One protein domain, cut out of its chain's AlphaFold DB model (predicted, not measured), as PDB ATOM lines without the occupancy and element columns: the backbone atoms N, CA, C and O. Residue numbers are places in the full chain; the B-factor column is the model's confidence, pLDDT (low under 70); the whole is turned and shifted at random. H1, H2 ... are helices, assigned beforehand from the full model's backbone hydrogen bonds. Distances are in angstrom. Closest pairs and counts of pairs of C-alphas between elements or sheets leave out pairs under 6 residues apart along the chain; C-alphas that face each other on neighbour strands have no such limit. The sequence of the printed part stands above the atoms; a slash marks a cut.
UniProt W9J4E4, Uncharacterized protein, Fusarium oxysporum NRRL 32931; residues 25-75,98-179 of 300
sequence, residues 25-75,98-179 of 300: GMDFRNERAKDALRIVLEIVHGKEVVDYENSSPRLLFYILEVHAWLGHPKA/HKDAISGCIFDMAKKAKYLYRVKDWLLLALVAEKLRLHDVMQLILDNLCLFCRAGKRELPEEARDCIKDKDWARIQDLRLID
ATOM      1  N   GLY A  25     121.711 173.736 103.816       56.84
ATOM      2  CA  GLY A  25     123.169 173.644 103.953       56.84
ATOM      3  C   GLY A  25     123.873 174.992 104.153       56.84
ATOM      4  O   GLY A  25     125.102 175.053 104.054       56.84
ATOM      5  N   MET A  26     123.128 176.064 104.453       64.69
ATOM      6  CA  MET A  26     123.708 177.322 104.917       64.69
ATOM      7  C   MET A  26     124.346 177.124 106.289       64.69
ATOM      8  O   MET A  26     123.690 176.739 107.261       64.69
ATOM      9  N   ASP A  27     125.643 177.405 106.349       66.75
ATOM     10  CA  ASP A  27     126.428 177.374 107.571       66.75
ATOM     11  C   ASP A  27     126.434 178.768 108.203       66.75
ATOM     12  O   ASP A  27     127.185 179.644 107.779       66.75
ATOM     13  N   PHE A  28     125.614 178.980 109.234       66.88
ATOM     14  CA  PHE A  28     125.569 180.243 109.983       66.88
ATOM     15  C   PHE A  28     126.808 180.490 110.863       66.88
ATOM     16  O   PHE A  28     126.883 181.513 111.543       66.88
ATOM     17  N   ARG A  29     127.812 179.601 110.842       67.00
ATOM     18  CA  ARG A  29     129.166 179.930 111.315       67.00
ATOM     19  C   ARG A  29     129.920 180.805 110.311       67.00
ATOM     20  O   ARG A  29     130.870 181.473 110.702       67.00
ATOM     21  N   ASN A  30     129.496 180.836 109.046       74.69
ATOM     22  CA  ASN A  30     130.035 181.734 108.031       74.69
ATOM     23  C   ASN A  30     129.518 183.163 108.256       74.69
ATOM     24  O   ASN A  30     128.310 183.401 108.223       74.69
ATOM     25  N   GLU A  31     130.428 184.127 108.414       81.81
ATOM     26  CA  GLU A  31     130.080 185.543 108.598       81.81
ATOM     27  C   GLU A  31     129.199 186.089 107.466       81.81
ATOM     28  O   GLU A  31     128.247 186.819 107.723       81.81
ATOM     29  N   ARG A  32     129.392 185.637 106.218       82.88
ATOM     30  CA  ARG A  32     128.538 186.050 105.091       82.88
ATOM     31  C   ARG A  32     127.097 185.564 105.222       82.88
ATOM     32  O   ARG A  32     126.193 186.242 104.747       82.88
ATOM     33  N   ALA A  33     126.867 184.405 105.837       81.19
ATOM     34  CA  ALA A  33     125.512 183.909 106.078       81.19
ATOM     35  C   ALA A  33     124.822 184.703 107.202       81.19
ATOM     36  O   ALA A  33     123.623 184.969 107.120       81.19
ATOM     37  N   LYS A  34     125.580 185.141 108.219       82.19
ATOM     38  CA  LYS A  34     125.081 186.050 109.266       82.19
ATOM     39  C   LYS A  34     124.755 187.432 108.704       82.19
ATOM     40  O   LYS A  34     123.686 187.964 108.993       82.19
ATOM     41  N   ASP A  35     125.636 187.982 107.869       85.06
ATOM     42  CA  ASP A  35     125.406 189.249 107.172       85.06
ATOM     43  C   ASP A  35     124.156 189.175 106.287       85.06
ATOM     44  O   ASP A  35     123.317 190.069 106.342       85.06
ATOM     45  N   ALA A  36     123.988 188.087 105.526       87.00
ATOM     46  CA  ALA A  36     122.790 187.858 104.723       87.00
ATOM     47  C   ALA A  36     121.514 187.834 105.576       87.00
ATOM     48  O   ALA A  36     120.519 188.455 105.209       87.00
ATOM     49  N   LEU A  37     121.545 187.165 106.735       83.94
ATOM     50  CA  LEU A  37     120.423 187.160 107.673       83.94
ATOM     51  C   LEU A  37     120.111 188.558 108.203       83.94
ATOM     52  O   LEU A  37     118.945 188.945 108.211       83.94
ATOM     53  N   ARG A  38     121.134 189.330 108.587       82.75
ATOM     54  CA  ARG A  38     120.961 190.725 109.010       82.75
ATOM     55  C   ARG A  38     120.297 191.548 107.908       82.75
ATOM     56  O   ARG A  38     119.293 192.191 108.180       82.75
ATOM     57  N   ILE A  39     120.794 191.461 106.675       84.06
ATOM     58  CA  ILE A  39     120.246 192.190 105.523       84.06
ATOM     59  C   ILE A  39     118.779 191.819 105.283       84.06
ATOM     60  O   ILE A  39     117.931 192.698 105.159       84.06
ATOM     61  N   VAL A  40     118.446 190.526 105.265       81.31
ATOM     62  CA  VAL A  40     117.059 190.083 105.054       81.31
ATOM     63  C   VAL A  40     116.141 190.566 106.182       81.31
ATOM     64  O   VAL A  40     115.028 191.010 105.905       81.31
ATOM     65  N   LEU A  41     116.600 190.546 107.438       76.44
ATOM     66  CA  LEU A  41     115.845 191.095 108.568       76.44
ATOM     67  C   LEU A  41     115.633 192.608 108.431       76.44
ATOM     68  O   LEU A  41     114.537 193.094 108.694       76.44
ATOM     69  N   GLU A  42     116.643 193.354 107.987       77.75
ATOM     70  CA  GLU A  42     116.527 194.798 107.758       77.75
ATOM     71  C   GLU A  42     115.495 195.138 106.677       77.75
ATOM     72  O   GLU A  42     114.677 196.036 106.895       77.75
ATOM     73  N   ILE A  43     115.455 194.368 105.582       76.06
ATOM     74  CA  ILE A  43     114.420 194.489 104.540       76.06
ATOM     75  C   ILE A  43     113.034 194.207 105.132       76.06
ATOM     76  O   ILE A  43     112.103 194.991 104.941       76.06
ATOM     77  N   VAL A  44     112.882 193.110 105.885       73.69
ATOM     78  CA  VAL A  44     111.602 192.722 106.514       73.69
ATOM     79  C   VAL A  44     111.101 193.796 107.481       73.69
ATOM     80  O   VAL A  44     109.900 194.073 107.531       73.69
ATOM     81  N   HIS A  45     112.007 194.425 108.230       71.88
ATOM     82  CA  HIS A  45     111.691 195.508 109.159       71.88
ATOM     83  C   HIS A  45     111.502 196.875 108.482       71.88
ATOM     84  O   HIS A  45     111.219 197.850 109.174       71.88
ATOM     85  N   GLY A  46     111.587 196.949 107.149       63.44
ATOM     86  CA  GLY A  46     111.280 198.154 106.383       63.44
ATOM     87  C   GLY A  46     112.348 199.241 106.475       63.44
ATOM     88  O   GLY A  46     112.012 200.413 106.324       63.44
ATOM     89  N   LYS A  47     113.616 198.886 106.731       68.50
ATOM     90  CA  LYS A  47     114.717 199.841 106.560       68.50
ATOM     91  C   LYS A  47     114.908 200.097 105.060       68.50
ATOM     92  O   LYS A  47     115.111 199.159 104.297       68.50
ATOM     93  N   GLU A  48     114.804 201.360 104.649       56.44
ATOM     94  CA  GLU A  48     114.585 201.756 103.248       56.44
ATOM     95  C   GLU A  48     115.766 201.543 102.289       56.44
ATOM     96  O   GLU A  48     115.554 201.571 101.079       56.44
ATOM     97  N   VAL A  49     116.993 201.306 102.768       60.34
ATOM     98  CA  VAL A  49     118.158 201.165 101.881       60.34
ATOM     99  C   VAL A  49     119.016 199.983 102.306       60.34
ATOM    100  O   VAL A  49     119.707 200.032 103.323       60.34
ATOM    101  N   VAL A  50     118.995 198.925 101.497       66.31
ATOM    102  CA  VAL A  50     120.040 197.900 101.528       66.31
ATOM    103  C   VAL A  50     121.120 198.320 100.554       66.31
ATOM    104  O   VAL A  50     120.899 198.331  99.344       66.31
ATOM    105  N   ASP A  51     122.280 198.670 101.094       71.06
ATOM    106  CA  ASP A  51     123.460 198.941 100.291       71.06
ATOM    107  C   ASP A  51     124.054 197.622  99.774       71.06
ATOM    108  O   ASP A  51     124.519 196.774 100.543       71.06
ATOM    109  N   TYR A  52     124.023 197.452  98.452       74.38
ATOM    110  CA  TYR A  52     124.631 196.315  97.776       74.38
ATOM    111  C   TYR A  52     126.046 196.619  97.254       74.38
ATOM    112  O   TYR A  52     126.705 195.675  96.828       74.38
ATOM    113  N   GLU A  53     126.559 197.856  97.297       65.25
ATOM    114  CA  GLU A  53     127.792 198.300  96.607       65.25
ATOM    115  C   GLU A  53     129.057 197.505  96.978       65.25
ATOM    116  O   GLU A  53     129.991 197.397  96.175       65.25
ATOM    117  N   ASN A  54     129.071 196.894  98.166       72.56
ATOM    118  CA  ASN A  54     130.169 196.066  98.680       72.56
ATOM    119  C   ASN A  54     129.814 194.575  98.798       72.56
ATOM    120  O   ASN A  54     130.459 193.813  99.530       72.56
ATOM    121  N   SER A  55     128.770 194.141  98.092       86.56
ATOM    122  CA  SER A  55     128.361 192.742  98.086       86.56
ATOM    123  C   SER A  55     129.385 191.855  97.383       86.56
ATOM    124  O   SER A  55     130.168 192.286  96.542       86.56
ATOM    125  N   SER A  56     129.365 190.572  97.730       91.88
ATOM    126  CA  SER A  56     130.095 189.522  97.014       91.88
ATOM    127  C   SER A  56     129.098 188.547  96.391       91.88
ATOM    128  O   SER A  56     127.978 188.447  96.907       91.88
ATOM    129  N   PRO A  57     129.482 187.769  95.361       93.88
ATOM    130  CA  PRO A  57     128.624 186.728  94.793       93.88
ATOM    131  C   PRO A  57     128.011 185.805  95.846       93.88
ATOM    132  O   PRO A  57     126.806 185.554  95.849       93.88
ATOM    133  N   ARG A  58     128.829 185.377  96.813       92.31
ATOM    134  CA  ARG A  58     128.393 184.528  97.923       92.31
ATOM    135  C   ARG A  58     127.397 185.217  98.856       92.31
ATOM    136  O   ARG A  58     126.461 184.566  99.306       92.31
ATOM    137  N   LEU A  59     127.573 186.511  99.140       91.69
ATOM    138  CA  LEU A  59     126.621 187.265  99.960       91.69
ATOM    139  C   LEU A  59     125.269 187.402  99.248       91.69
ATOM    140  O   LEU A  59     124.246 187.100  99.852       91.69
ATOM    141  N   LEU A  60     125.267 187.790  97.968       92.69
ATOM    142  CA  LEU A  60     124.041 187.904  97.165       92.69
ATOM    143  C   LEU A  60     123.299 186.567  97.086       92.69
ATOM    144  O   LEU A  60     122.085 186.513  97.275       92.69
ATOM    145  N   PHE A  61     124.038 185.477  96.881       92.12
ATOM    146  CA  PHE A  61     123.490 184.128  96.928       92.12
ATOM    147  C   PHE A  61     122.850 183.815  98.290       92.12
ATOM    148  O   PHE A  61     121.683 183.432  98.344       92.12
ATOM    149  N   TYR A  62     123.563 184.039  99.399       89.19
ATOM    150  CA  TYR A  62     123.036 183.773 100.740       89.19
ATOM    151  C   TYR A  62     121.832 184.638 101.107       89.19
ATOM    152  O   TYR A  62     120.928 184.131 101.762       89.19
ATOM    153  N   ILE A  63     121.761 185.892 100.661       87.62
ATOM    154  CA  ILE A  63     120.577 186.742 100.858       87.62
ATOM    155  C   ILE A  63     119.330 186.059 100.272       87.62
ATOM    156  O   ILE A  63     118.297 185.964 100.940       87.62
ATOM    157  N   LEU A  64     119.432 185.513  99.055       86.38
ATOM    158  CA  LEU A  64     118.321 184.797  98.423       86.38
ATOM    159  C   LEU A  64     118.007 183.460  99.096       86.38
ATOM    160  O   LEU A  64     116.841 183.069  99.168       86.38
ATOM    161  N   GLU A  65     119.025 182.737  99.561       84.62
ATOM    162  CA  GLU A  65     118.830 181.474 100.276       84.62
ATOM    163  C   GLU A  65     118.161 181.696 101.639       84.62
ATOM    164  O   GLU A  65     117.216 180.980 101.966       84.62
ATOM    165  N   VAL A  66     118.576 182.713 102.401       80.94
ATOM    166  CA  VAL A  66     117.949 183.081 103.678       80.94
ATOM    167  C   VAL A  66     116.496 183.489 103.463       80.94
ATOM    168  O   VAL A  66     115.620 183.002 104.174       80.94
ATOM    169  N   HIS A  67     116.213 184.330 102.465       78.00
ATOM    170  CA  HIS A  67     114.836 184.710 102.146       78.00
ATOM    171  C   HIS A  67     113.969 183.493 101.781       78.00
ATOM    172  O   HIS A  67     112.838 183.377 102.254       78.00
ATOM    173  N   ALA A  68     114.500 182.554 100.989       74.31
ATOM    174  CA  ALA A  68     113.793 181.319 100.656       74.31
ATOM    175  C   ALA A  68     113.551 180.435 101.895       74.31
ATOM    176  O   ALA A  68     112.450 179.913 102.070       74.31
ATOM    177  N   TRP A  69     114.552 180.303 102.773       71.69
ATOM    178  CA  TRP A  69     114.461 179.534 104.017       71.69
ATOM    179  C   TRP A  69     113.440 180.114 105.006       71.69
ATOM    180  O   TRP A  69     112.707 179.361 105.642       71.69
ATOM    181  N   LEU A  70     113.330 181.443 105.093       67.88
ATOM    182  CA  LEU A  70     112.351 182.128 105.948       67.88
ATOM    183  C   LEU A  70     110.891 181.957 105.483       67.88
ATOM    184  O   LEU A  70     109.976 182.448 106.143       67.88
ATOM    185  N   GLY A  71     110.649 181.214 104.399       55.44
ATOM    186  CA  GLY A  71     109.331 180.666 104.101       55.44
ATOM    187  C   GLY A  71     108.389 181.607 103.356       55.44
ATOM    188  O   GLY A  71     107.176 181.452 103.477       55.44
ATOM    189  N   HIS A  72     108.904 182.535 102.538       52.94
ATOM    190  CA  HIS A  72     108.069 183.366 101.659       52.94
ATOM    191  C   HIS A  72     108.194 182.982 100.165       52.94
ATOM    192  O   HIS A  72     108.712 183.754  99.358       52.94
ATOM    193  N   PRO A  73     107.662 181.821  99.724       41.97
ATOM    194  CA  PRO A  73     107.720 181.412  98.317       41.97
ATOM    195  C   PRO A  73     106.847 182.269  97.378       41.97
ATOM    196  O   PRO A  73     106.917 182.105  96.166       41.97
ATOM    197  N   LYS A  74     106.028 183.199  97.899       36.38
ATOM    198  CA  LYS A  74     105.114 184.032  97.090       36.38
ATOM    199  C   LYS A  74     105.640 185.426  96.711       36.38
ATOM    200  O   LYS A  74     104.966 186.110  95.953       36.38
ATOM    201  N   ALA A  75     106.814 185.853  97.191       41.00
ATOM    202  CA  ALA A  75     107.369 187.182  96.866       41.00
ATOM    203  C   ALA A  75     108.358 187.186  95.678       41.00
ATOM    204  O   ALA A  75     108.772 188.243  95.207       41.00
ATOM    205  N   HIS A  98     115.499 194.754  95.266       82.81
ATOM    206  CA  HIS A  98     115.766 195.765  94.247       82.81
ATOM    207  C   HIS A  98     116.623 195.163  93.128       82.81
ATOM    208  O   HIS A  98     117.851 195.181  93.185       82.81
ATOM    209  N   LYS A  99     115.964 194.597  92.111       86.81
ATOM    210  CA  LYS A  99     116.619 193.916  90.983       86.81
ATOM    211  C   LYS A  99     117.658 194.787  90.283       86.81
ATOM    212  O   LYS A  99     118.753 194.302  90.016       86.81
ATOM    213  N   ASP A 100     117.343 196.060  90.057       86.81
ATOM    214  CA  ASP A 100     118.240 196.994  89.367       86.81
ATOM    215  C   ASP A 100     119.489 197.299  90.198       86.81
ATOM    216  O   ASP A 100     120.592 197.324  89.660       86.81
ATOM    217  N   ALA A 101     119.344 197.429  91.521       88.19
ATOM    218  CA  ALA A 101     120.475 197.624  92.427       88.19
ATOM    219  C   ALA A 101     121.388 196.388  92.471       88.19
ATOM    220  O   ALA A 101     122.609 196.516  92.432       88.19
ATOM    221  N   ILE A 102     120.808 195.181  92.494       90.75
ATOM    222  CA  ILE A 102     121.574 193.925  92.446       90.75
ATOM    223  C   ILE A 102     122.271 193.766  91.090       90.75
ATOM    224  O   ILE A 102     123.444 193.402  91.046       90.75
ATOM    225  N   SER A 103     121.574 194.058  89.989       92.62
ATOM    226  CA  SER A 103     122.146 194.022  88.640       92.62
ATOM    227  C   SER A 103     123.318 195.002  88.520       92.62
ATOM    228  O   SER A 103     124.428 194.587  88.188       92.62
ATOM    229  N   GLY A 104     123.108 196.271  88.893       91.75
ATOM    230  CA  GLY A 104     124.142 197.308  88.896       91.75
ATOM    231  C   GLY A 104     125.358 196.914  89.733       91.75
ATOM    232  O   GLY A 104     126.483 196.978  89.248       91.75
ATOM    233  N   CYS A 105     125.128 196.373  90.931       93.31
ATOM    234  CA  CYS A 105     126.179 195.832  91.786       93.31
ATOM    235  C   CYS A 105     127.015 194.743  91.083       93.31
ATOM    236  O   CYS A 105     128.244 194.779  91.131       93.31
ATOM    237  N   ILE A 106     126.381 193.789  90.391       94.69
ATOM    238  CA  ILE A 106     127.089 192.711  89.679       94.69
ATOM    239  C   ILE A 106     127.907 193.256  88.499       94.69
ATOM    240  O   ILE A 106     129.063 192.862  88.319       94.69
ATOM    241  N   PHE A 107     127.347 194.182  87.718       93.62
ATOM    242  CA  PHE A 107     128.087 194.839  86.636       93.62
ATOM    243  C   PHE A 107     129.271 195.655  87.170       93.62
ATOM    244  O   PHE A 107     130.360 195.600  86.595       93.62
ATOM    245  N   ASP A 108     129.110 196.337  88.303       92.62
ATOM    246  CA  ASP A 108     130.197 197.056  88.961       92.62
ATOM    247  C   ASP A 108     131.283 196.113  89.488       92.62
ATOM    248  O   ASP A 108     132.470 196.426  89.354       92.62
ATOM    249  N   MET A 109     130.926 194.936  90.022       93.81
ATOM    250  CA  MET A 109     131.906 193.901  90.379       93.81
ATOM    251  C   MET A 109     132.723 193.475  89.159       93.81
ATOM    252  O   MET A 109     133.955 193.465  89.220       93.81
ATOM    253  N   ALA A 110     132.055 193.161  88.044       91.88
ATOM    254  CA  ALA A 110     132.720 192.768  86.805       91.88
ATOM    255  C   ALA A 110     133.636 193.884  86.283       91.88
ATOM    256  O   ALA A 110     134.788 193.624  85.942       91.88
ATOM    257  N   LYS A 111     133.171 195.139  86.305       90.25
ATOM    258  CA  LYS A 111     133.947 196.314  85.892       90.25
ATOM    259  C   LYS A 111     135.186 196.519  86.765       90.25
ATOM    260  O   LYS A 111     136.281 196.694  86.232       90.25
ATOM    261  N   LYS A 112     135.044 196.456  88.095       91.25
ATOM    262  CA  LYS A 112     136.159 196.588  89.055       91.25
ATOM    263  C   LYS A 112     137.190 195.470  88.871       91.25
ATOM    264  O   LYS A 112     138.389 195.734  88.871       91.25
ATOM    265  N   ALA A 113     136.736 194.236  88.652       89.69
ATOM    266  CA  ALA A 113     137.602 193.079  88.414       89.69
ATOM    267  C   ALA A 113     138.111 192.968  86.962       89.69
ATOM    268  O   ALA A 113     138.890 192.062  86.650       89.69
ATOM    269  N   LYS A 114     137.681 193.872  86.072       86.50
ATOM    270  CA  LYS A 114     137.748 193.798  84.600       86.50
ATOM    271  C   LYS A 114     136.929 192.654  83.991       86.50
ATOM    272  O   LYS A 114     136.341 192.862  82.938       86.50
ATOM    273  N   TYR A 115     136.884 191.488  84.640       86.56
ATOM    274  CA  TYR A 115     136.135 190.308  84.205       86.56
ATOM    275  C   TYR A 115     135.395 189.656  85.356       86.56
ATOM    276  O   TYR A 115     135.923 189.564  86.467       86.56
ATOM    277  N   LEU A 116     134.204 189.132  85.067       92.25
ATOM    278  CA  LEU A 116     133.390 188.486  86.085       92.25
ATOM    279  C   LEU A 116     134.053 187.201  86.595       92.25
ATOM    280  O   LEU A 116     134.063 186.978  87.800       92.25
ATOM    281  N   TYR A 117     134.697 186.418  85.719       91.69
ATOM    282  CA  TYR A 117     135.365 185.171  86.125       91.69
ATOM    283  C   TYR A 117     136.554 185.368  87.085       91.69
ATOM    284  O   TYR A 117     137.053 184.400  87.650       91.69
ATOM    285  N   ARG A 118     137.033 186.609  87.269       91.50
ATOM    286  CA  ARG A 118     138.074 186.958  88.253       91.50
ATOM    287  C   ARG A 118     137.508 187.236  89.643       91.50
ATOM    288  O   ARG A 118     138.270 187.355  90.600       91.50
ATOM    289  N   VAL A 119     136.191 187.384  89.758       93.00
ATOM    290  CA  VAL A 119     135.513 187.564  91.038       93.00
ATOM    291  C   VAL A 119     135.344 186.194  91.684       93.00
ATOM    292  O   VAL A 119     134.843 185.254  91.071       93.00
ATOM    293  N   LYS A 120     135.753 186.077  92.948       92.50
ATOM    294  CA  LYS A 120     135.606 184.834  93.707       92.50
ATOM    295  C   LYS A 120     134.140 184.398  93.771       92.50
ATOM    296  O   LYS A 120     133.263 185.221  94.039       92.50
ATOM    297  N   ASP A 121     133.890 183.105  93.577       92.75
ATOM    298  CA  ASP A 121     132.561 182.483  93.596       92.75
ATOM    299  C   ASP A 121     131.555 183.060  92.574       92.75
ATOM    300  O   ASP A 121     130.340 182.966  92.773       92.75
ATOM    301  N   TRP A 122     132.028 183.671  91.482       95.56
ATOM    302  CA  TRP A 122     131.181 184.364  90.503       95.56
ATOM    303  C   TRP A 122     130.053 183.505  89.914       95.56
ATOM    304  O   TRP A 122     128.973 184.032  89.659       95.56
ATOM    305  N   LEU A 123     130.247 182.191  89.741       96.06
ATOM    306  CA  LEU A 123     129.209 181.309  89.192       96.06
ATOM    307  C   LEU A 123     127.985 181.144  90.104       96.06
ATOM    308  O   LEU A 123     126.910 180.808  89.610       96.06
ATOM    309  N   LEU A 124     128.082 181.461  91.402       95.44
ATOM    310  CA  LEU A 124     126.896 181.530  92.268       95.44
ATOM    311  C   LEU A 124     125.895 182.589  91.780       95.44
ATOM    312  O   LEU A 124     124.695 182.465  92.033       95.44
ATOM    313  N   LEU A 125     126.362 183.601  91.042       96.62
ATOM    314  CA  LEU A 125     125.495 184.610  90.443       96.62
ATOM    315  C   LEU A 125     124.548 184.020  89.396       96.62
ATOM    316  O   LEU A 125     123.519 184.633  89.146       96.62
ATOM    317  N   ALA A 126     124.819 182.835  88.834       96.75
ATOM    318  CA  ALA A 126     123.881 182.173  87.925       96.75
ATOM    319  C   ALA A 126     122.579 181.811  88.650       96.75
ATOM    320  O   ALA A 126     121.489 182.079  88.152       96.75
ATOM    321  N   LEU A 127     122.684 181.300  89.882       93.81
ATOM    322  CA  LEU A 127     121.524 181.013  90.729       93.81
ATOM    323  C   LEU A 127     120.793 182.298  91.142       93.81
ATOM    324  O   LEU A 127     119.568 182.300  91.251       93.81
ATOM    325  N   VAL A 128     121.536 183.386  91.367       94.19
ATOM    326  CA  VAL A 128     120.967 184.709  91.675       94.19
ATOM    327  C   VAL A 128     120.198 185.260  90.475       94.19
ATOM    328  O   VAL A 128     119.039 185.653  90.618       94.19
ATOM    329  N   ALA A 129     120.823 185.253  89.299       95.25
ATOM    330  CA  ALA A 129     120.249 185.739  88.055       95.25
ATOM    331  C   ALA A 129     119.003 184.940  87.669       95.25
ATOM    332  O   ALA A 129     117.991 185.545  87.328       95.25
ATOM    333  N   GLU A 130     119.032 183.614  87.815       92.25
ATOM    334  CA  GLU A 130     117.877 182.759  87.550       92.25
ATOM    335  C   GLU A 130     116.715 183.068  88.505       92.25
ATOM    336  O   GLU A 130     115.604 183.388  88.075       92.25
ATOM    337  N   LYS A 131     116.972 183.075  89.822       88.12
ATOM    338  CA  LYS A 131     115.935 183.342  90.835       88.12
ATOM    339  C   LYS A 131     115.287 184.716  90.682       88.12
ATOM    340  O   LYS A 131     114.087 184.864  90.920       88.12
ATOM    341  N   LEU A 132     116.071 185.730  90.321       87.81
ATOM    342  CA  LEU A 132     115.594 187.105  90.172       87.81
ATOM    343  C   LEU A 132     115.162 187.449  88.738       87.81
ATOM    344  O   LEU A 132     114.572 188.516  88.535       87.81
ATOM    345  N   ARG A 133     115.371 186.546  87.771       88.50
ATOM    346  CA  ARG A 133     115.155 186.753  86.327       88.50
ATOM    347  C   ARG A 133     115.942 187.950  85.778       88.50
ATOM    348  O   ARG A 133     115.377 188.836  85.144       88.50
ATOM    349  N   LEU A 134     117.238 188.004  86.080       92.69
ATOM    350  CA  LEU A 134     118.160 189.036  85.596       92.69
ATOM    351  C   LEU A 134     118.808 188.565  84.289       92.69
ATOM    352  O   LEU A 134     119.880 187.961  84.303       92.69
ATOM    353  N   HIS A 135     118.142 188.817  83.161       92.50
ATOM    354  CA  HIS A 135     118.586 188.329  81.851       92.50
ATOM    355  C   HIS A 135     119.960 188.877  81.441       92.50
ATOM    356  O   HIS A 135     120.817 188.097  81.037       92.50
ATOM    357  N   ASP A 136     120.215 190.173  81.635       93.69
ATOM    358  CA  ASP A 136     121.499 190.789  81.265       93.69
ATOM    359  C   ASP A 136     122.663 190.250  82.106       93.69
ATOM    360  O   ASP A 136     123.763 190.017  81.607       93.69
ATOM    361  N   VAL A 137     122.406 189.980  83.390       95.25
ATOM    362  CA  VAL A 137     123.386 189.350  84.284       95.25
ATOM    363  C   VAL A 137     123.651 187.906  83.861       95.25
ATOM    364  O   VAL A 137     124.802 187.474  83.860       95.25
ATOM    365  N   MET A 138     122.611 187.158  83.482       95.81
ATOM    366  CA  MET A 138     122.785 185.804  82.958       95.81
ATOM    367  C   MET A 138     123.625 185.821  81.677       95.81
ATOM    368  O   MET A 138     124.547 185.022  81.544       95.81
ATOM    369  N   GLN A 139     123.378 186.771  80.773       94.06
ATOM    370  CA  GLN A 139     124.180 186.923  79.562       94.06
ATOM    371  C   GLN A 139     125.648 187.238  79.886       94.06
ATOM    372  O   GLN A 139     126.540 186.598  79.333       94.06
ATOM    373  N   LEU A 140     125.917 188.134  80.841       94.31
ATOM    374  CA  LEU A 140     127.278 188.415  81.316       94.31
ATOM    375  C   LEU A 140     127.977 187.153  81.856       94.31
ATOM    376  O   LEU A 140     129.162 186.929  81.588       94.31
ATOM    377  N   ILE A 141     127.258 186.317  82.609       95.31
ATOM    378  CA  ILE A 141     127.767 185.041  83.133       95.31
ATOM    379  C   ILE A 141     128.108 184.090  81.988       95.31
ATOM    380  O   ILE A 141     129.209 183.542  81.971       95.31
ATOM    381  N   LEU A 142     127.201 183.922  81.023       94.81
ATOM    382  CA  LEU A 142     127.410 183.073  79.850       94.81
ATOM    383  C   LEU A 142     128.610 183.551  79.026       94.81
ATOM    384  O   LEU A 142     129.464 182.751  78.654       94.81
ATOM    385  N   ASP A 143     128.749 184.857  78.820       91.62
ATOM    386  CA  ASP A 143     129.867 185.442  78.081       91.62
ATOM    387  C   ASP A 143     131.224 185.108  78.712       91.62
ATOM    388  O   ASP A 143     132.175 184.778  78.003       91.62
ATOM    389  N   ASN A 144     131.299 185.108  80.046       93.38
ATOM    390  CA  ASN A 144     132.504 184.714  80.775       93.38
ATOM    391  C   ASN A 144     132.686 183.185  80.800       93.38
ATOM    392  O   ASN A 144     133.804 182.701  80.633       93.38
ATOM    393  N   LEU A 145     131.605 182.414  80.965       94.94
ATOM    394  CA  LEU A 145     131.627 180.947  80.990       94.94
ATOM    395  C   LEU A 145     132.080 180.347  79.652       94.94
ATOM    396  O   LEU A 145     132.803 179.348  79.633       94.94
ATOM    397  N   CYS A 146     131.713 180.985  78.539       94.31
ATOM    398  CA  CYS A 146     132.131 180.620  77.186       94.31
ATOM    399  C   CYS A 146     133.655 180.436  77.079       94.31
ATOM    400  O   CYS A 146     134.133 179.503  76.431       94.31
ATOM    401  N   LEU A 147     134.428 181.272  77.784       93.62
ATOM    402  CA  LEU A 147     135.891 181.247  77.737       93.62
ATOM    403  C   LEU A 147     136.498 179.958  78.301       93.62
ATOM    404  O   LEU A 147     137.608 179.589  77.912       93.62
ATOM    405  N   PHE A 148     135.767 179.271  79.180       95.06
ATOM    406  CA  PHE A 148     136.169 178.023  79.829       95.06
ATOM    407  C   PHE A 148     135.628 176.776  79.118       95.06
ATOM    408  O   PHE A 148     135.994 175.658  79.477       95.06
ATOM    409  N   CYS A 149     134.766 176.938  78.110       94.44
ATOM    410  CA  CYS A 149     134.167 175.816  77.400       94.44
ATOM    411  C   CYS A 149     135.179 175.135  76.466       94.44
ATOM    412  O   CYS A 149     135.917 175.791  75.723       94.44
ATOM    413  N   ARG A 150     135.169 173.797  76.460       94.31
ATOM    414  CA  ARG A 150     135.913 172.965  75.500       94.31
ATOM    415  C   ARG A 150     135.010 172.541  74.345       94.31
ATOM    416  O   ARG A 150     133.789 172.463  74.488       94.31
ATOM    417  N   ALA A 151     135.606 172.239  73.198       91.75
ATOM    418  CA  ALA A 151     134.854 171.844  72.013       91.75
ATOM    419  C   ALA A 151     134.005 170.585  72.274       91.75
ATOM    420  O   ALA A 151     134.509 169.564  72.740       91.75
ATOM    421  N   GLY A 152     132.708 170.662  71.965       86.50
ATOM    422  CA  GLY A 152     131.771 169.541  72.085       86.50
ATOM    423  C   GLY A 152     131.444 169.089  73.515       86.50
ATOM    424  O   GLY A 152     130.695 168.126  73.680       86.50
ATOM    425  N   LYS A 153     131.965 169.757  74.552       91.06
ATOM    426  CA  LYS A 153     131.685 169.431  75.956       91.06
ATOM    427  C   LYS A 153     130.523 170.277  76.469       91.06
ATOM    428  O   LYS A 153     130.585 171.497  76.433       91.06
ATOM    429  N   ARG A 154     129.463 169.614  76.942       89.12
ATOM    430  CA  ARG A 154     128.254 170.263  77.494       89.12
ATOM    431  C   ARG A 154     128.239 170.344  79.022       89.12
ATOM    432  O   ARG A 154     127.288 170.847  79.605       89.12
ATOM    433  N   GLU A 155     129.262 169.804  79.666       91.00
ATOM    434  CA  GLU A 155     129.405 169.799  81.122       91.00
ATOM    435  C   GLU A 155     130.060 171.097  81.585       91.00
ATOM    436  O   GLU A 155     130.955 171.608  80.908       91.00
ATOM    437  N   LEU A 156     129.629 171.614  82.741       92.62
ATOM    438  CA  LEU A 156     130.259 172.790  83.334       92.62
ATOM    439  C   LEU A 156     131.752 172.526  83.590       92.62
ATOM    440  O   LEU A 156     132.084 171.504  84.189       92.62
ATOM    441  N   PRO A 157     132.647 173.434  83.166       92.50
ATOM    442  CA  PRO A 157     134.077 173.280  83.382       92.50
ATOM    443  C   PRO A 157     134.395 173.380  84.876       92.50
ATOM    444  O   PRO A 157     134.153 174.417  85.498       92.50
ATOM    445  N   GLU A 158     134.960 172.316  85.449       90.81
ATOM    446  CA  GLU A 158     135.368 172.270  86.864       90.81
ATOM    447  C   GLU A 158     136.382 173.371  87.203       90.81
ATOM    448  O   GLU A 158     136.442 173.842  88.334       90.81
ATOM    449  N   GLU A 159     137.143 173.865  86.228       88.38
ATOM    450  CA  GLU A 159     138.099 174.948  86.454       88.38
ATOM    451  C   GLU A 159     137.415 176.295  86.753       88.38
ATOM    452  O   GLU A 159     138.040 177.185  87.324       88.38
ATOM    453  N   ALA A 160     136.130 176.445  86.413       87.50
ATOM    454  CA  ALA A 160     135.330 177.618  86.763       87.50
ATOM    455  C   ALA A 160     134.680 177.513  88.156       87.50
ATOM    456  O   ALA A 160     134.106 178.492  88.640       87.50
ATOM    457  N   ARG A 161     134.759 176.346  88.806       88.81
ATOM    458  CA  ARG A 161     134.074 176.046  90.069       88.81
ATOM    459  C   ARG A 161     134.598 176.838  91.267       88.81
ATOM    460  O   ARG A 161     133.819 177.133  92.174       88.81
ATOM    461  N   ASP A 162     135.887 177.180  91.285       84.56
ATOM    462  CA  ASP A 162     136.534 177.903  92.392       84.56
ATOM    463  C   ASP A 162     136.276 177.208  93.756       84.56
ATOM    464  O   ASP A 162     136.532 176.013  93.905       84.56
ATOM    465  N   CYS A 163     135.754 177.922  94.759       84.75
ATOM    466  CA  CYS A 163     135.500 177.426  96.113       84.75
ATOM    467  C   CYS A 163     134.034 176.985  96.322       84.75
ATOM    468  O   CYS A 163     133.555 176.944  97.464       84.75
ATOM    469  N   ILE A 164     133.281 176.714  95.248       88.56
ATOM    470  CA  ILE A 164     131.859 176.353  95.322       88.56
ATOM    471  C   ILE A 164     131.692 174.915  95.842       88.56
ATOM    472  O   ILE A 164     132.257 173.950  95.315       88.56
ATOM    473  N   LYS A 165     130.876 174.773  96.896       88.56
ATOM    474  CA  LYS A 165     130.563 173.488  97.542       88.56
ATOM    475  C   LYS A 165     129.799 172.567  96.587       88.56
ATOM    476  O   LYS A 165     128.985 173.057  95.810       88.56
ATOM    477  N   ASP A 166     129.976 171.247  96.715       89.56
ATOM    478  CA  ASP A 166     129.346 170.239  95.833       89.56
ATOM    479  C   ASP A 166     127.837 170.445  95.666       89.56
ATOM    480  O   ASP A 166     127.313 170.397  94.558       89.56
ATOM    481  N   LYS A 167     127.137 170.739  96.767       88.19
ATOM    482  CA  LYS A 167     125.690 170.973  96.749       88.19
ATOM    483  C   LYS A 167     125.297 172.168  95.875       88.19
ATOM    484  O   LYS A 167     124.318 172.090  95.140       88.19
ATOM    485  N   ASP A 168     126.023 173.276  95.986       89.12
ATOM    486  CA  ASP A 168     125.734 174.484  95.212       89.12
ATOM    487  C   ASP A 168     126.195 174.316  93.760       89.12
ATOM    488  O   ASP A 168     125.522 174.787  92.848       89.12
ATOM    489  N   TRP A 169     127.281 173.571  93.535       92.94
ATOM    490  CA  TRP A 169     127.760 173.205  92.203       92.94
ATOM    491  C   TRP A 169     126.732 172.378  91.429       92.94
ATOM    492  O   TRP A 169     126.392 172.738  90.304       92.94
ATOM    493  N   ALA A 170     126.153 171.350  92.059       92.12
ATOM    494  CA  ALA A 170     125.095 170.535  91.462       92.12
ATOM    495  C   ALA A 170     123.893 171.387  91.019       92.12
ATOM    496  O   ALA A 170     123.383 171.234  89.914       92.12
ATOM    497  N   ARG A 171     123.502 172.378  91.830       91.75
ATOM    498  CA  ARG A 171     122.416 173.307  91.475       91.75
ATOM    499  C   ARG A 171     122.748 174.178  90.266       91.75
ATOM    500  O   ARG A 171     121.846 174.522  89.512       91.75
ATOM    501  N   ILE A 172     124.011 174.572  90.091       93.69
ATOM    502  CA  ILE A 172     124.449 175.324  88.904       93.69
ATOM    503  C   ILE A 172     124.467 174.396  87.682       93.69
ATOM    504  O   ILE A 172     124.038 174.808  86.606       93.69
ATOM    505  N   GLN A 173     124.894 173.137  87.837       92.69
ATOM    506  CA  GLN A 173     124.832 172.124  86.773       92.69
ATOM    507  C   GLN A 173     123.392 171.898  86.287       92.69
ATOM    508  O   GLN A 173     123.155 171.833  85.077       92.69
ATOM    509  N   ASP A 174     122.422 171.882  87.203       92.88
ATOM    510  CA  ASP A 174     120.998 171.728  86.887       92.88
ATOM    511  C   ASP A 174     120.425 172.875  86.038       92.88
ATOM    512  O   ASP A 174     119.440 172.670  85.325       92.88
ATOM    513  N   LEU A 175     121.057 174.060  86.038       92.56
ATOM    514  CA  LEU A 175     120.665 175.179  85.169       92.56
ATOM    515  C   LEU A 175     120.979 174.928  83.686       92.56
ATOM    516  O   LEU A 175     120.486 175.663  82.835       92.56
ATOM    517  N   ARG A 176     121.802 173.917  83.361       91.62
ATOM    518  CA  ARG A 176     122.178 173.555  81.980       91.62
ATOM    519  C   ARG A 176     122.680 174.752  81.159       91.62
ATOM    520  O   ARG A 176     122.323 174.907  79.996       91.62
ATOM    521  N   LEU A 177     123.540 175.572  81.770       92.81
ATOM    522  CA  LEU A 177     124.051 176.822  81.183       92.81
ATOM    523  C   LEU A 177     124.824 176.623  79.868       92.81
ATOM    524  O   LEU A 177     124.931 177.555  79.077       92.81
ATOM    525  N   ILE A 178     125.386 175.433  79.635       93.81
ATOM    526  CA  ILE A 178     126.133 175.129  78.411       93.81
ATOM    527  C   ILE A 178     125.196 174.520  77.377       93.81
ATOM    528  O   ILE A 178     124.965 173.308  77.325       93.81
ATOM    529  N   ASP A 179     124.679 175.393  76.526       91.69
ATOM    530  CA  ASP A 179     123.848 175.035  75.392       91.69
ATOM    531  C   ASP A 179     124.632 175.090  74.066       91.69
ATOM    532  O   ASP A 179     125.841 175.333  74.006       91.69
TER     533      ASP A 179
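This is residues 25 to 75 and 98 to 179 of the 300 residues of an uncharacterized protein of Fusarium oxysporum NRRL 32931 (UniProt W9J4E4). A short helix, H4, sits in the middle of an elongated body of helices, with H2 and H6 packing on it at steep tilts and H5 folding back beside it as a helical hairpin. H1 crosses H2 at one end of the long axis, the wide loop of residues 147 to 165 reaches to the other end, and H3 runs alongside the hairpin of H4 and H5. The 133 printed residues hold six named helices, H1 to H6 in order along the chain, and no named strand; the class is all helix. The whole is compact, with a radius of gyration of the C-alphas of 14.9 A, and spans 50 by 30 by 28 A.

Begin at H1, residues 31 to 44, one of the two longest helices with 14 residues. Look from Ala 36 to Ile 63, their C-alphas 4.6 A apart: this is the closest pair where H1 touches H2, residues 57 to 69, at a steep tilt of 55 degrees, the same way. H2 touches the hub, H4, residues 124 to 132, at a steep tilt of 46 degrees; the closest C-alphas are those of Pro 57 and Leu 125, 5.8 A apart. H4 forms a hairpin with H5, residues 135 to 146, at a shallow tilt of 26 degrees, opposite ways, with the C-alphas of Ala 129 and Met 138 closest at 5.7 A. H4 also touches H6, residues 166 to 174, at a steep tilt of 53 degrees; the C-alphas of Leu 127 and Ile 172 come closest, at 6.7 A. H3, residues 99 to 112, only just touches H5, with 3 pairs of C-alphas within 8 A, the closest those of Ser 103 and Val 137 at 6.5 A. H3 and H4 are close but not clearly touching, and H1 and H6 are apart. In each of the six helices every O i to N i+4 pair is within hydrogen-bond range.

Find C-alpha 31 at (130.080, 185.543, 108.598); from there H1 runs 19.9 A to C-alpha 44. H2 measures 18.4 A, H3 19.8 A and H5 16.3 A, each from first to last C-alpha. H4 begins at C-alpha 124, (126.896, 181.530, 92.268), and H6 ends at C-alpha 174, (120.998, 171.728, 86.887).

Look to His 45 and Ala 151 for the two C-alphas farthest apart, 49.8 A. Residues 76 to 97 are not printed, and C-alphas 75 and 98 stand 12.3 A apart across the cut. The links H1 to H2, H3 to H4 and H5 to H6 are long. The model's pLDDT is under 70 at residues 25 to 29, 46 to 50, 53 and 70 to 75.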